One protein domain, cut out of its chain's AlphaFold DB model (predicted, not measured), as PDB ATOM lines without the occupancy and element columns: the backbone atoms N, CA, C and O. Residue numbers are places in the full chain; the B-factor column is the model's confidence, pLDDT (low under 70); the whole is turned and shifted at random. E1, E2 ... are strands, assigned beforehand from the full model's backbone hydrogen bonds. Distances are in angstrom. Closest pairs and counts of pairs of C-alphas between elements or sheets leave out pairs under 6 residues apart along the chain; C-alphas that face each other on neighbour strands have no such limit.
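AT A GLANCE: This is residues 14 to 130 of the 130 residues of an uncharacterized protein of marine sediment metagenome (UniProt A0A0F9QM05). Three small sheets make an elongated body: a long, twisted sheet of E1, E2 and E6 runs through the middle, with the sheet E3 E4 E5 near one end of E6 and the sheet E7 E8 E9 E10 near the other. The hairpin E1-E2 bends sharply partway along, and between the three sheets the strands meet at few places. The printed part has 117 residues with no named helix and ten strands, E1 to E10 in chain order; the class is all strand. The sheet orders are E2 - E1 - E6, E3 - E4 - E5 and E7 - E8 - E9 - E10, each antiparallel. The whole is only just compact, close to loose, with a radius of gyration of the C-alphas of 15.6 A, and spans 50 by 33 by 24 A.

HOW THE PARTS SIT: Start with E1, residues 14 to 29, an inner strand with the edge strands E2, residues 32 to 40, and E6, residues 72 to 83, as its antiparallel neighbours. Look for N 21 and O 37, 2.9 A apart, in the hairpin E1 and E2, and N 18 and O 78, 2.8 A, between E1 and E6. E1 bends by 112 degrees at residue 25, and E2 by 79 degrees at residue 35. Next comes a meander, each strand the antiparallel neighbour of the one before: E3, residues 47 to 50, E4, residues 53 to 57, and E5, residues 64 to 68. Here N 48 and O 55 are 2.9 A apart, and N 54 and O 67 2.8 A. The closest C-alphas of E1 and E4, Val 19 and Val 56, are 7.6 A apart; E5 and E6 meet only through their link. A second meander holds E7, residues 94 to 97, E8, residues 107 to 113, E9, residues 116 to 122, and E10, residues 127 to 129. Check N 96 and O 110, 2.8 A, N 113 and O 116, 2.9 A, and N 120 and O 128, 2.8 A. The closest C-alphas of E1 and E7, Gln 16 and Pro 97, are 7.4 A apart; E3 and E7 are apart.

IN THESE COORDINATES: Find C-alpha 14 at (30.019, 86.045, 78.206); from there E1 runs 30.5 A to C-alpha 29. E2 covers 20.6 A, E6 30.7 A, E8 17.9 A and E9 18.0 A. E6 ends at C-alpha 83, (29.126, 87.885, 85.645), and E10 at C-alpha 129, (36.485, 95.942, 92.956).

THE WHOLE: The two farthest C-alphas, Asn 51 and Gly 87, are 49.9 A apart. The printed part has no cut and no long link. Mean pLDDT of the printed part is 86.4; look for values under 70 at residues 44, 88 to 91 and 104 to 105.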
ATOM      1  N   GLN A  14      29.249  86.963  79.026       77.75
ATOM      2  CA  GLN A  14      30.019  86.045  78.206       77.75
ATOM      3  C   GLN A  14      30.324  84.731  78.919       77.75
ATOM      4  O   GLN A  14      30.170  84.587  80.132       77.75
ATOM      5  N   THR A  15      30.795  83.764  78.141       83.88
ATOM      6  CA  THR A  15      31.257  82.468  78.633       83.88
ATOM      7  C   THR A  15      32.762  82.349  78.407       83.88
ATOM      8  O   THR A  15      33.223  82.536  77.286       83.88
ATOM      9  N   GLN A  16      33.524  82.011  79.450       87.31
ATOM     10  CA  GLN A  16      34.942  81.657  79.333       87.31
ATOM     11  C   GLN A  16      35.079  80.133  79.378       87.31
ATOM     12  O   GLN A  16      34.820  79.514  80.414       87.31
ATOM     13  N   VAL A  17      35.521  79.529  78.276       88.75
ATOM     14  CA  VAL A  17      35.763  78.083  78.195       88.75
ATOM     15  C   VAL A  17      37.245  77.800  78.432       88.75
ATOM     16  O   VAL A  17      38.116  78.408  77.810       88.75
ATOM     17  N   VAL A  18      37.550  76.888  79.354       90.00
ATOM     18  CA  VAL A  18      38.921  76.490  79.697       90.00
ATOM     19  C   VAL A  18      39.088  74.978  79.711       90.00
ATOM     20  O   VAL A  18      38.185  74.238  80.093       90.00
ATOM     21  N   VAL A  19      40.286  74.508  79.375       92.81
ATOM     22  CA  VAL A  19      40.745  73.159  79.709       92.81
ATOM     23  C   VAL A  19      41.472  73.221  81.041       92.81
ATOM     24  O   VAL A  19      42.507  73.871  81.165       92.81
ATOM     25  N   SER A  20      40.931  72.522  82.030       92.25
ATOM     26  CA  SER A  20      41.556  72.303  83.330       92.25
ATOM     27  C   SER A  20      42.362  71.010  83.274       92.25
ATOM     28  O   SER A  20      41.782  69.955  83.017       92.25
ATOM     29  N   ILE A  21      43.662  71.067  83.562       93.62
ATOM     30  CA  ILE A  21      44.589  69.924  83.511       93.62
ATOM     31  C   ILE A  21      45.336  69.818  84.839       93.62
ATOM     32  O   ILE A  21      45.937  70.791  85.283       93.62
ATOM     33  N   GLU A  22      45.330  68.637  85.450       94.69
ATOM     34  CA  GLU A  22      46.186  68.296  86.591       94.69
ATOM     35  C   GLU A  22      47.339  67.404  86.127       94.69
ATOM     36  O   GLU A  22      47.126  66.420  85.408       94.69
ATOM     37  N   LEU A  23      48.551  67.741  86.555       94.56
ATOM     38  CA  LEU A  23      49.787  67.069  86.185       94.56
ATOM     39  C   LEU A  23      50.339  66.232  87.339       94.56
ATOM     40  O   LEU A  23      50.302  66.651  88.493       94.56
ATOM     41  N   SER A  24      50.902  65.066  87.017       95.75
ATOM     42  CA  SER A  24      51.565  64.202  88.003       95.75
ATOM     43  C   SER A  24      52.974  64.695  88.330       95.75
ATOM     44  O   SER A  24      53.390  64.619  89.483       95.75
ATOM     45  N   ASN A  25      53.686  65.236  87.337       94.00
ATOM     46  CA  ASN A  25      54.954  65.937  87.506       94.00
ATOM     47  C   ASN A  25      54.751  67.421  87.174       94.00
ATOM     48  O   ASN A  25      54.472  67.755  86.012       94.00
ATOM     49  N   PRO A  26      54.881  68.310  88.170       90.38
ATOM     50  CA  PRO A  26      54.646  69.734  87.984       90.38
ATOM     51  C   PRO A  26      55.650  70.414  87.049       90.38
ATOM     52  O   PRO A  26      56.844  70.094  87.020       90.38
ATOM     53  N   LEU A  27      55.168  71.407  86.303       88.06
ATOM     54  CA  LEU A  27      56.013  72.272  85.482       88.06
ATOM     55  C   LEU A  27      56.703  73.321  86.358       88.06
ATOM     56  O   LEU A  27      56.130  73.807  87.333       88.06
ATOM     57  N   HIS A  28      57.927  73.694  85.990       85.38
ATOM     58  CA  HIS A  28      58.729  74.658  86.740       85.38
ATOM     59  C   HIS A  28      58.900  75.960  85.953       85.38
ATOM     60  O   HIS A  28      59.509  75.971  84.884       85.38
ATOM     61  N   TYR A  29      58.414  77.066  86.519       77.31
ATOM     62  CA  TYR A  29      58.555  78.417  85.962       77.31
ATOM     63  C   TYR A  29      59.336  79.292  86.936       77.31
ATOM     64  O   TYR A  29      58.792  79.867  87.884       77.31
ATOM     65  N   GLY A  30      60.650  79.375  86.726       83.25
ATOM     66  CA  GLY A  30      61.552  80.038  87.664       83.25
ATOM     67  C   GLY A  30      61.515  79.353  89.033       83.25
ATOM     68  O   GLY A  30      61.983  78.231  89.173       83.25
ATOM     69  N   LYS A  31      60.960  80.032  90.045       84.44
ATOM     70  CA  LYS A  31      60.800  79.498  91.413       84.44
ATOM     71  C   LYS A  31      59.429  78.861  91.677       84.44
ATOM     72  O   LYS A  31      59.153  78.490  92.813       84.44
ATOM     73  N   ARG A  32      58.546  78.824  90.676       78.06
ATOM     74  CA  ARG A  32      57.166  78.349  90.819       78.06
ATOM     75  C   ARG A  32      57.038  76.918  90.330       78.06
ATOM     76  O   ARG A  32      57.614  76.567  89.302       78.06
ATOM     77  N   GLU A  33      56.224  76.156  91.040       86.94
ATOM     78  CA  GLU A  33      55.845  74.789  90.712       86.94
ATOM     79  C   GLU A  33      54.354  74.774  90.356       86.94
ATOM     80  O   GLU A  33      53.531  75.304  91.104       86.94
ATOM     81  N   VAL A  34      54.012  74.233  89.185       86.56
ATOM     82  CA  VAL A  34      52.658  74.293  88.623       86.56
ATOM     83  C   VAL A  34      52.164  72.886  88.317       86.56
ATOM     84  O   VAL A  34      52.589  72.257  87.347       86.56
ATOM     85  N   SER A  35      51.259  72.394  89.159       89.94
ATOM     86  CA  SER A  35      50.607  71.087  89.016       89.94
ATOM     87  C   SER A  35      49.209  71.171  88.399       89.94
ATOM     88  O   SER A  35      48.679  70.152  87.968       89.94
ATOM     89  N   HIS A  36      48.613  72.364  88.322       91.00
ATOM     90  CA  HIS A  36      47.285  72.590  87.749       91.00
ATOM     91  C   HIS A  36      47.345  73.745  86.748       91.00
ATOM     92  O   HIS A  36      47.829  74.830  87.066       91.00
ATOM     93  N   LEU A  37      46.875  73.483  85.532       89.62
ATOM     94  CA  LEU A  37      46.815  74.419  84.418       89.62
ATOM     95  C   LEU A  37      45.371  74.683  84.001       89.62
ATOM     96  O   LEU A  37      44.557  73.758  83.940       89.62
ATOM     97  N   GLU A  38      45.081  75.934  83.654       89.62
ATOM     98  CA  GLU A  38      43.794  76.351  83.100       89.62
ATOM     99  C   GLU A  38      44.031  77.151  81.821       89.62
ATOM    100  O   GLU A  38      44.518  78.285  81.847       89.62
ATOM    101  N   ILE A  39      43.722  76.521  80.688       89.75
ATOM    102  CA  ILE A  39      44.042  77.014  79.345       89.75
ATOM    103  C   ILE A  39      42.749  77.430  78.650       89.75
ATOM    104  O   ILE A  39      41.875  76.590  78.450       89.75
ATOM    105  N   THR A  40      42.605  78.700  78.283       89.56
ATOM    106  CA  THR A  40      41.420  79.217  77.597       89.56
ATOM    107  C   THR A  40      41.399  78.746  76.151       89.56
ATOM    108  O   THR A  40      42.405  78.795  75.441       89.56
ATOM    109  N   ILE A  41      40.232  78.265  75.735       89.25
ATOM    110  CA  ILE A  41      39.963  77.735  74.401       89.25
ATOM    111  C   ILE A  41      38.720  78.411  73.835       89.25
ATOM    112  O   ILE A  41      37.845  78.841  74.581       89.25
ATOM    113  N   GLU A  42      38.613  78.459  72.511       79.94
ATOM    114  CA  GLU A  42      37.411  78.985  71.858       79.94
ATOM    115  C   GLU A  42      36.247  77.977  71.867       79.94
ATOM    116  O   GLU A  42      35.088  78.370  71.984       79.94
ATOM    117  N   HIS A  43      36.531  76.673  71.740       74.81
ATOM    118  CA  HIS A  43      35.502  75.640  71.556       74.81
ATOM    119  C   HIS A  43      35.971  74.254  72.024       74.81
ATOM    120  O   HIS A  43      37.166  73.972  72.038       74.81
ATOM    121  N   ASP A  44      35.038  73.325  72.261       67.25
ATOM    122  CA  ASP A  44      35.355  71.948  72.682       67.25
ATOM    123  C   ASP A  44      36.250  71.175  71.696       67.25
ATOM    124  O   ASP A  44      37.089  70.368  72.098       67.25
ATOM    125  N   ILE A  45      36.126  71.451  70.391       75.25
ATOM    126  CA  ILE A  45      36.950  70.824  69.339       75.25
ATOM    127  C   ILE A  45      38.437  71.207  69.418       75.25
ATOM    128  O   ILE A  45      39.271  70.607  68.730       75.25
ATOM    129  N   SER A  46      38.772  72.185  70.260       83.50
ATOM    130  CA  SER A  46      40.132  72.638  70.526       83.50
ATOM    131  C   SER A  46      40.930  71.674  71.410       83.50
ATOM    132  O   SER A  46      42.079  71.962  71.729       83.50
ATOM    133  N   VAL A  47      40.384  70.513  71.782       90.94
ATOM    134  CA  VAL A  47      41.107  69.496  72.555       90.94
ATOM    135  C   VAL A  47      41.162  68.176  71.801       90.94
ATOM    136  O   VAL A  47      40.142  67.653  71.355       90.94
ATOM    137  N   LYS A  48      42.363  67.611  71.657       92.88
ATOM    138  CA  LYS A  48      42.573  66.320  70.987       92.88
ATOM    139  C   LYS A  48      43.536  65.448  71.771       92.88
ATOM    140  O   LYS A  48      44.535  65.933  72.289       92.88
ATOM    141  N   VAL A  49      43.275  64.143  71.787       93.50
ATOM    142  CA  VAL A  49      44.221  63.140  72.289       93.50
ATOM    143  C   VAL A  49      44.656  62.272  71.116       93.50
ATOM    144  O   VAL A  49      43.851  61.532  70.556       93.50
ATOM    145  N   ILE A  50      45.923  62.386  70.716       93.50
ATOM    146  CA  ILE A  50      46.500  61.636  69.591       93.50
ATOM    147  C   ILE A  50      47.868  61.114  70.023       93.50
ATOM    148  O   ILE A  50      48.643  61.849  70.625       93.50
ATOM    149  N   ASN A  51      48.170  59.846  69.727       93.56
ATOM    150  CA  ASN A  51      49.465  59.220  70.029       93.56
ATOM    151  C   ASN A  51      49.926  59.423  71.487       93.56
ATOM    152  O   ASN A  51      51.096  59.686  71.745       93.56
ATOM    153  N   ASN A  52      48.997  59.298  72.441       94.88
ATOM    154  CA  ASN A  52      49.254  59.467  73.875       94.88
ATOM    155  C   ASN A  52      49.705  60.887  74.290       94.88
ATOM    156  O   ASN A  52      50.374  61.061  75.311       94.88
ATOM    157  N   VAL A  53      49.318  61.902  73.516       96.38
ATOM    158  CA  VAL A  53      49.541  63.323  73.808       96.38
ATOM    159  C   VAL A  53      48.200  64.055  73.809       96.38
ATOM    160  O   VAL A  53      47.453  63.988  72.833       96.38
ATOM    161  N   LEU A  54      47.907  64.760  74.901       95.88
ATOM    162  CA  LEU A  54      46.826  65.738  74.988       95.88
ATOM    163  C   LEU A  54      47.301  67.040  74.343       95.88
ATOM    164  O   LEU A  54      48.263  67.646  74.802       95.88
ATOM    165  N   THR A  55      46.639  67.454  73.273       94.69
ATOM    166  CA  THR A  55      46.891  68.717  72.578       94.69
ATOM    167  C   THR A  55      45.727  69.663  72.833       94.69
ATOM    168  O   THR A  55      44.577  69.303  72.573       94.69
ATOM    169  N   VAL A  56      46.033  70.861  73.325       93.62
ATOM    170  CA  VAL A  56      45.066  71.927  73.595       93.62
ATOM    171  C   VAL A  56      45.372  73.106  72.684       93.62
ATOM    172  O   VAL A  56      46.423  73.728  72.808       93.62
ATOM    173  N   TYR A  57      44.463  73.412  71.764       90.12
ATOM    174  CA  TYR A  57      44.519  74.605  70.927       90.12
ATOM    175  C   TYR A  57      43.962  75.781  71.724       90.12
ATOM    176  O   TYR A  57      42.789  75.791  72.093       90.12
ATOM    177  N   THR A  58      44.819  76.745  72.031       87.06
ATOM    178  CA  THR A  58      44.443  77.888  72.866       87.06
ATOM    179  C   THR A  58      43.606  78.892  72.068       87.06
ATOM    180  O   THR A  58      43.549  78.824  70.840       87.06
ATOM    181  N   GLN A  59      42.980  79.848  72.753       81.56
ATOM    182  CA  GLN A  59      42.334  80.991  72.097       81.56
ATOM    183  C   GLN A  59      43.334  81.895  71.351       81.56
ATOM    184  O   GLN A  59      42.958  82.632  70.442       81.56
ATOM    185  N   GLN A  60      44.624  81.837  71.688       75.81
ATOM    186  CA  GLN A  60      45.634  82.579  70.955       75.81
ATOM    187  C   GLN A  60      45.912  81.893  69.611       75.81
ATOM    188  O   GLN A  60      46.349  80.741  69.547       75.81
ATOM    189  N   ALA A  61      45.671  82.625  68.519       70.62
ATOM    190  CA  ALA A  61      45.811  82.114  67.162       70.62
ATOM    191  C   ALA A  61      47.192  81.471  66.930       70.62
ATOM    192  O   ALA A  61      48.232  82.115  67.061       70.62
ATOM    193  N   GLY A  62      47.186  80.189  66.551       71.44
ATOM    194  CA  GLY A  62      48.394  79.426  66.229       71.44
ATOM    195  C   GLY A  62      49.168  78.873  67.430       71.44
ATOM    196  O   GLY A  62      50.223  78.279  67.220       71.44
ATOM    197  N   VAL A  63      48.663  79.023  68.658       83.50
ATOM    198  CA  VAL A  63      49.305  78.490  69.867       83.50
ATOM    199  C   VAL A  63      48.591  77.221  70.330       83.50
ATOM    200  O   VAL A  63      47.376  77.213  70.550       83.50
ATOM    201  N   SER A  64      49.357  76.140  70.493       89.75
ATOM    202  CA  SER A  64      48.882  74.887  71.075       89.75
ATOM    203  C   SER A  64      49.832  74.361  72.139       89.75
ATOM    204  O   SER A  64      51.047  74.360  71.960       89.75
ATOM    205  N   GLU A  65      49.250  73.855  73.218       91.56
ATOM    206  CA  GLU A  65      49.966  73.217  74.315       91.56
ATOM    207  C   GLU A  65      49.876  71.697  74.200       91.56
ATOM    208  O   GLU A  65      48.834  71.142  73.836       91.56
ATOM    209  N   HIS A  66      50.977  71.016  74.510       93.50
ATOM    210  CA  HIS A  66      51.109  69.575  74.333       93.50
ATOM    211  C   HIS A  66      51.542  68.910  75.637       93.50
ATOM    212  O   HIS A  66      52.654  69.114  76.120       93.50
ATOM    213  N   PHE A  67      50.683  68.048  76.171       94.12
ATOM    214  CA  PHE A  67      50.918  67.332  77.418       94.12
ATOM    215  C   PHE A  67      51.000  65.830  77.149       94.12
ATOM    216  O   PHE A  67      50.025  65.235  76.681       94.12
ATOM    217  N   PRO A  68      52.133  65.170  77.446       95.94
ATOM    218  CA  PRO A  68      52.189  63.715  77.440       95.94
ATOM    219  C   PRO A  68      51.130  63.164  78.397       95.94
ATOM    220  O   PRO A  68      51.116  63.537  79.567       95.94
ATOM    221  N   MET A  69      50.272  62.250  77.938       96.44
ATOM    222  CA  MET A  69      49.204  61.685  78.778       96.44
ATOM    223  C   MET A  69      49.753  60.958  80.010       96.44
ATOM    224  O   MET A  69      49.097  60.931  81.042       96.44
ATOM    225  N   ALA A  70      50.982  60.433  79.942       96.25
ATOM    226  CA  ALA A  70      51.679  59.866  81.100       96.25
ATOM    227  C   ALA A  70      51.912  60.886  82.236       96.25
ATOM    228  O   ALA A  70      52.097  60.489  83.384       96.25
ATOM    229  N   ASN A  71      51.906  62.186  81.920       95.88
ATOM    230  CA  ASN A  71      52.025  63.271  82.887       95.88
ATOM    231  C   ASN A  71      50.672  63.886  83.285       95.88
ATOM    232  O   ASN A  71      50.647  64.763  84.140       95.88
ATOM    233  N   VAL A  72      49.556  63.477  82.674       96.56
ATOM    234  CA  VAL A  72      48.222  64.036  82.943       96.56
ATOM    235  C   VAL A  72      47.469  63.110  83.896       96.56
ATOM    236  O   VAL A  72      47.130  61.987  83.533       96.56
ATOM    237  N   VAL A  73      47.174  63.588  85.107       97.06
ATOM    238  CA  VAL A  73      46.382  62.848  86.108       97.06
ATOM    239  C   VAL A  73      44.904  62.888  85.742       97.06
ATOM    240  O   VAL A  73      44.227  61.862  85.699       97.06
ATOM    241  N   LYS A  74      44.396  64.092  85.472       95.75
ATOM    242  CA  LYS A  74      43.016  64.332  85.051       95.75
ATOM    243  C   LYS A  74      42.948  65.588  84.197       95.75
ATOM    244  O   LYS A  74      43.719  66.524  84.397       95.75
ATOM    245  N   TRP A  75      41.990  65.630  83.282       94.94
ATOM    246  CA  TRP A  75      41.665  66.846  82.549       94.94
ATOM    247  C   TRP A  75      40.170  66.919  82.253       94.94
ATOM    248  O   TRP A  75      39.485  65.896  82.213       94.94
ATOM    249  N   ARG A  76      39.653  68.138  82.087       94.38
ATOM    250  CA  ARG A  76      38.255  68.402  81.722       94.38
ATOM    251  C   ARG A  76      38.112  69.768  81.064       94.38
ATOM    252  O   ARG A  76      38.896  70.670  81.351       94.38
ATOM    253  N   ILE A  77      37.075  69.925  80.252       91.94
ATOM    254  CA  ILE A  77      36.631  71.234  79.768       91.94
ATOM    255  C   ILE A  77      35.676  71.825  80.808       91.94
ATOM    256  O   ILE A  77      34.807  71.124  81.330       91.94
ATOM    257  N   VAL A  78      35.874  73.094  81.151       89.31
ATOM    258  CA  VAL A  78      35.060  73.856  82.101       89.31
ATOM    259  C   VAL A  78      34.563  75.108  81.397       89.31
ATOM    260  O   VAL A  78      35.334  75.804  80.743       89.31
ATOM    261  N   SER A  79      33.277  75.393  81.549       89.12
ATOM    262  CA  SER A  79      32.635  76.593  81.026       89.12
ATOM    263  C   SER A  79      32.234  77.480  82.201       89.12
ATOM    264  O   SER A  79      31.445  77.053  83.045       89.12
ATOM    265  N   ASN A  80      32.816  78.677  82.292       87.00
ATOM    266  CA  ASN A  80      32.530  79.648  83.347       87.00
ATOM    267  C   ASN A  80      31.620  80.751  82.798       87.00
ATOM    268  O   ASN A  80      31.944  81.375  81.784       87.00
ATOM    269  N   LEU A  81      30.501  81.005  83.477       87.38
ATOM    270  CA  LEU A  81      29.588  82.099  83.146       87.38
ATOM    271  C   LEU A  81      30.093  83.386  83.794       87.38
ATOM    272  O   LEU A  81      29.981  83.549  85.003       87.38
ATOM    273  N   VAL A  82      30.678  84.285  83.008       88.44
ATOM    274  CA  VAL A  82      31.302  85.508  83.526       88.44
ATOM    275  C   VAL A  82      30.204  86.507  83.922       88.44
ATOM    276  O   VAL A  82      29.406  86.890  83.055       88.44
ATOM    277  N   PRO A  83      30.134  86.932  85.199       87.00
ATOM    278  CA  PRO A  83      29.126  87.885  85.645       87.00
ATOM    279  C   PRO A  83      29.394  89.281  85.071       87.00
ATOM    280  O   PRO A  83      30.544  89.653  84.815       87.00
ATOM    281  N   SER A  84      28.333  90.065  84.884       82.88
ATOM    282  CA  SER A  84      28.447  91.497  84.580       82.88
ATOM    283  C   SER A  84      28.934  92.290  85.799       82.88
ATOM    284  O   SER A  84      28.629  91.944  86.941       82.88
ATOM    285  N   LEU A  85      29.612  93.414  85.564       81.75
ATOM    286  CA  LEU A  85      29.786  94.460  86.573       81.75
ATOM    287  C   LEU A  85      28.496  95.280  86.718       81.75
ATOM    288  O   LEU A  85      28.179  96.120  85.870       81.75
ATOM    289  N   VAL A  86      27.769  95.050  87.812       75.81
ATOM    290  CA  VAL A  86      26.544  95.789  88.164       75.81
ATOM    291  C   VAL A  86      26.839  97.286  88.296       75.81
ATOM    292  O   VAL A  86      27.804  97.681  88.950       75.81
ATOM    293  N   GLY A  87      26.005  98.132  87.683       70.62
ATOM    294  CA  GLY A  87      26.156  99.595  87.741       70.62
ATOM    295  C   GLY A  87      27.204 100.181  86.786       70.62
ATOM    296  O   GLY A  87      27.326 101.401  86.693       70.62
ATOM    297  N   TYR A  88      27.909  99.335  86.030       67.44
ATOM    298  CA  TYR A  88      28.811  99.739  84.947       67.44
ATOM    299  C   TYR A  88      28.237  99.419  83.561       67.44
ATOM    300  O   TYR A  88      28.929  99.583  82.566       67.44
ATOM    301  N   GLU A  89      26.959  99.041  83.483       59.88
ATOM    302  CA  GLU A  89      26.216  98.693  82.257       59.88
ATOM    303  C   GLU A  89      26.295  99.770  81.153       59.88
ATOM    304  O   GLU A  89      26.177  99.462  79.970       59.88
ATOM    305  N   PHE A  90      26.529 101.033  81.533       52.81
ATOM    306  CA  PHE A  90      26.651 102.179  80.621       52.81
ATOM    307  C   PHE A  90      28.098 102.634  80.360       52.81
ATOM    308  O   PHE A  90      28.324 103.521  79.536       52.81
ATOM    309  N   GLY A  91      29.081 102.057  81.055       60.78
ATOM    310  CA  GLY A  91      30.499 102.223  80.752       60.78
ATOM    311  C   GLY A  91      30.957 101.076  79.859       60.78
ATOM    312  O   GLY A  91      30.674  99.922  80.148       60.78
ATOM    313  N   SER A  92      31.677 101.359  78.775       74.25
ATOM    314  CA  SER A  92      32.329 100.294  78.009       74.25
ATOM    315  C   SER A  92      33.480  99.740  78.846       74.25
ATOM    316  O   SER A  92      34.526 100.388  78.954       74.25
ATOM    317  N   TYR A  93      33.269  98.592  79.479       84.31
ATOM    318  CA  TYR A  93      34.337  97.786  80.050       84.31
ATOM    319  C   TYR A  93      34.476  96.488  79.258       84.31
ATOM    320  O   TYR A  93      33.516  95.995  78.665       84.31
ATOM    321  N   GLU A  94      35.683  95.947  79.253       87.81
ATOM    322  CA  GLU A  94      36.030  94.676  78.632       87.81
ATOM    323  C   GLU A  94      36.420  93.685  79.728       87.81
ATOM    324  O   GLU A  94      36.884  94.084  80.800       87.81
ATOM    325  N   TYR A  95      36.181  92.395  79.494       88.31
ATOM    326  CA  TYR A  95      36.686  91.337  80.362       88.31
ATOM    327  C   TYR A  95      37.875  90.658  79.694       88.31
ATOM    328  O   TYR A  95      37.732  90.040  78.637       88.31
ATOM    329  N   ASP A  96      39.008  90.702  80.381       89.50
ATOM    330  CA  ASP A  96      40.260  90.085  79.974       89.50
ATOM    331  C   ASP A  96      40.467  88.788  80.779       89.50
ATOM    332  O   ASP A  96      40.758  88.850  81.981       89.50
ATOM    333  N   PRO A  97      40.287  87.596  80.172       88.94
ATOM    334  CA  PRO A  97      40.493  86.331  80.862       88.94
ATOM    335  C   PRO A  97      41.971  86.113  81.185       88.94
ATOM    336  O   PRO A  97      42.830  86.219  80.314       88.94
ATOM    337  N   TYR A  98      42.261  85.670  82.403       88.12
ATOM    338  CA  TYR A  98      43.564  85.108  82.732       88.12
ATOM    339  C   TYR A  98      43.577  83.627  82.376       88.12
ATOM    340  O   TYR A  98      42.686  82.849  82.740       88.12
ATOM    341  N   THR A  99      44.636  83.214  81.695       85.75
ATOM    342  CA  THR A  99      44.891  81.819  81.349       85.75
ATOM    343  C   THR A  99      46.358  81.484  81.551       85.75
ATOM    344  O   THR A  99      47.182  82.385  81.658       85.75
ATOM    345  N   TYR A 100      46.710  80.205  81.683       82.81
ATOM    346  CA  TYR A 100      48.109  79.799  81.747       82.81
ATOM    347  C   TYR A 100      48.905  80.421  80.572       82.81
ATOM    348  O   TYR A 100      48.432  80.362  79.437       82.81
ATOM    349  N   PRO A 101      50.099  81.003  80.818       75.44
ATOM    350  CA  PRO A 101      50.854  81.017  82.080       75.44
ATOM    351  C   PRO A 101      50.538  82.188  83.029       75.44
ATOM    352  O   PRO A 101      51.109  82.254  84.115       75.44
ATOM    353  N   GLU A 102      49.663  83.114  82.645       75.06
ATOM    354  CA  GLU A 102      49.284  84.290  83.443       75.06
ATOM    355  C   GLU A 102      48.420  83.904  84.650       75.06
ATOM    356  O   GLU A 102      48.624  84.388  85.766       75.06
ATOM    357  N   ARG A 103      47.501  82.955  84.450       76.94
ATOM    358  CA  ARG A 103      46.653  82.389  85.501       76.94
ATOM    359  C   ARG A 103      47.423  81.382  86.342       76.94
ATOM    360  O   ARG A 103      47.425  80.184  86.078       76.94
ATOM    361  N   LEU A 104      48.061  81.906  87.382       65.50
ATOM    362  CA  LEU A 104      48.714  81.157  88.455       65.50
ATOM    363  C   LEU A 104      48.257  81.738  89.805       65.50
ATOM    364  O   LEU A 104      49.034  82.394  90.500       65.50
ATOM    365  N   GLY A 105      46.973  81.583  90.143       68.69
ATOM    366  CA  GLY A 105      46.371  82.193  91.334       68.69
ATOM    367  C   GLY A 105      44.841  82.109  91.366       68.69
ATOM    368  O   GLY A 105      44.241  81.327  90.636       68.69
ATOM    369  N   ASN A 106      44.214  82.927  92.216       81.94
ATOM    370  CA  ASN A 106      42.776  82.866  92.516       81.94
ATOM    371  C   ASN A 106      41.888  83.708  91.588       81.94
ATOM    372  O   ASN A 106      40.706  83.836  91.881       81.94
ATOM    373  N   TYR A 107      42.416  84.282  90.506       88.44
ATOM    374  CA  TYR A 107      41.647  85.148  89.607       88.44
ATOM    375  C   TYR A 107      41.477  84.521  88.219       88.44
ATOM    376  O   TYR A 107      42.424  83.990  87.639       88.44
ATOM    377  N   LEU A 108      40.250  84.587  87.705       88.50
ATOM    378  CA  LEU A 108      39.826  84.133  86.381       88.50
ATOM    379  C   LEU A 108      40.106  85.162  85.286       88.50
ATOM    380  O   LEU A 108      40.240  84.775  84.126       88.50
ATOM    381  N   GLY A 109      40.186  86.441  85.650       90.88
ATOM    382  CA  GLY A 109      40.370  87.562  84.737       90.88
ATOM    383  C   GLY A 109      40.164  88.906  85.428       90.88
ATOM    384  O   GLY A 109      39.914  88.968  86.639       90.88
ATOM    385  N   SER A 110      40.247  89.976  84.649       92.00
ATOM    386  CA  SER A 110      39.983  91.347  85.093       92.00
ATOM    387  C   SER A 110      38.988  92.051  84.190       92.00
ATOM    388  O   SER A 110      38.916  91.774  82.998       92.00
ATOM    389  N   TYR A 111      38.273  93.008  84.763       91.19
ATOM    390  CA  TYR A 111      37.446  93.950  84.027       91.19
ATOM    391  C   TYR A 111      38.201  95.268  83.887       91.19
ATOM    392  O   TYR A 111      38.661  95.830  84.887       91.19
ATOM    393  N   SER A 112      38.325  95.770  82.665       91.06
ATOM    394  CA  SER A 112      39.128  96.950  82.351       91.06
ATOM    395  C   SER A 112      38.352  97.945  81.485       91.06
ATOM    396  O   SER A 112      37.416  97.589  80.775       91.06
ATOM    397  N   ASN A 113      38.700  99.228  81.567       89.31
ATOM    398  CA  ASN A 113      38.256 100.250  80.617       89.31
ATOM    399  C   ASN A 113      39.428 101.169  80.238       89.31
ATOM    400  O   ASN A 113      40.578 100.934  80.611       89.31
ATOM    401  N   SER A 114      39.139 102.267  79.536       86.31
ATOM    402  CA  SER A 114      40.145 103.256  79.121       86.31
ATOM    403  C   SER A 114      40.932 103.905  80.271       86.31
ATOM    404  O   SER A 114      41.978 104.501  80.027       86.31
ATOM    405  N   SER A 115      40.446 103.803  81.511       85.19
ATOM    406  CA  SER A 115      41.101 104.316  82.720       85.19
ATOM    407  C   SER A 115      41.925 103.255  83.462       85.19
ATOM    408  O   SER A 115      42.663 103.608  84.379       85.19
ATOM    409  N   GLY A 116      41.834 101.979  83.068       88.94
ATOM    410  CA  GLY A 116      42.584 100.865  83.651       88.94
ATOM    411  C   GLY A 116      41.700  99.742  84.198       88.94
ATOM    412  O   GLY A 116      40.535  99.607  83.825       88.94
ATOM    413  N   CYS A 117      42.281  98.913  85.071       91.06
ATOM    414  CA  CYS A 117      41.576  97.822  85.752       91.06
ATOM    415  C   CYS A 117      40.577  98.375  86.780       91.06
ATOM    416  O   CYS A 117      40.915  99.273  87.548       91.06
ATOM    417  N   ILE A 118      39.364  97.824  86.787       91.56
ATOM    418  CA  ILE A 118      38.239  98.252  87.632       91.56
ATOM    419  C   ILE A 118      37.913  97.189  88.682       91.56
ATOM    420  O   ILE A 118      37.544  97.516  89.808       91.56
ATOM    421  N   ALA A 119      38.014  95.914  88.304       91.44
ATOM    422  CA  ALA A 119      37.686  94.787  89.160       91.44
ATOM    423  C   ALA A 119      38.391  93.508  88.693       91.44
ATOM    424  O   ALA A 119      38.775  93.381  87.529       91.44
ATOM    425  N   PHE A 120      38.482  92.529  89.583       92.06
ATOM    426  CA  PHE A 120      38.924  91.171  89.290       92.06
ATOM    427  C   PHE A 120      37.769  90.185  89.448       92.06
ATOM    428  O   PHE A 120      36.924  90.352  90.325       92.06
ATOM    429  N   LEU A 121      37.744  89.138  88.623       91.06
ATOM    430  CA  LEU A 121      36.870  87.986  88.839       91.06
ATOM    431  C   LEU A 121      37.673  86.882  89.517       91.06
ATOM    432  O   LEU A 121      38.664  86.411  88.963       91.06
ATOM    433  N   SER A 122      37.259  86.446  90.697       89.75
ATOM    434  CA  SER A 122      37.900  85.353  91.426       89.75
ATOM    435  C   SER A 122      37.445  83.966  90.941       89.75
ATOM    436  O   SER A 122      36.422  83.805  90.275       89.75
ATOM    437  N   SER A 123      38.182  82.920  91.319       84.38
ATOM    438  CA  SER A 123      37.901  81.520  90.970       84.38
ATOM    439  C   SER A 123      36.627  80.958  91.607       84.38
ATOM    440  O   SER A 123      36.116  79.937  91.150       84.38
ATOM    441  N   ASN A 124      36.087  81.630  92.629       87.06
ATOM    442  CA  ASN A 124      34.767  81.360  93.200       87.06
ATOM    443  C   ASN A 124      33.659  82.250  92.605       87.06
ATOM    444  O   ASN A 124      32.592  82.350  93.204       87.06
ATOM    445  N   MET A 125      33.894  82.855  91.433       86.56
ATOM    446  CA  MET A 125      32.932  83.678  90.690       86.56
ATOM    447  C   MET A 125      32.493  84.952  91.427       86.56
ATOM    448  O   MET A 125      31.382  85.435  91.224       86.56
ATOM    449  N   GLN A 126      33.354  85.507  92.284       88.75
ATOM    450  CA  GLN A 126      33.095  86.770  92.973       88.75
ATOM    451  C   GLN A 126      33.834  87.912  92.276       88.75
ATOM    452  O   GLN A 126      34.998  87.789  91.899       88.75
ATOM    453  N   VAL A 127      33.139  89.032  92.093       89.25
ATOM    454  CA  VAL A 127      33.737  90.261  91.571       89.25
ATOM    455  C   VAL A 127      34.331  91.048  92.737       89.25
ATOM    456  O   VAL A 127      33.623  91.404  93.679       89.25
ATOM    457  N   GLU A 128      35.624  91.343  92.656       90.44
ATOM    458  CA  GLU A 128      36.365  92.155  93.619       90.44
ATOM    459  C   GLU A 128      36.744  93.491  92.971       90.44
ATOM    460  O   GLU A 128      37.537  93.521  92.033       90.44
ATOM    461  N   MET A 129      36.169  94.596  93.452       88.75
ATOM    462  CA  MET A 129      36.485  95.942  92.956       88.75
ATOM    463  C   MET A 129      37.898  96.371  93.381       88.75
ATOM    464  O   MET A 129      38.329  96.043  94.489       88.75
ATOM    465  N   VAL A 130      38.587  97.115  92.510       84.69
ATOM    466  CA  VAL A 130      39.917  97.707  92.758       84.69
ATOM    467  C   VAL A 130      39.827  98.975  93.602       84.69
ATOM    468  O   VAL A 130      38.894  99.780  93.375       84.69
TER     469      VAL A 130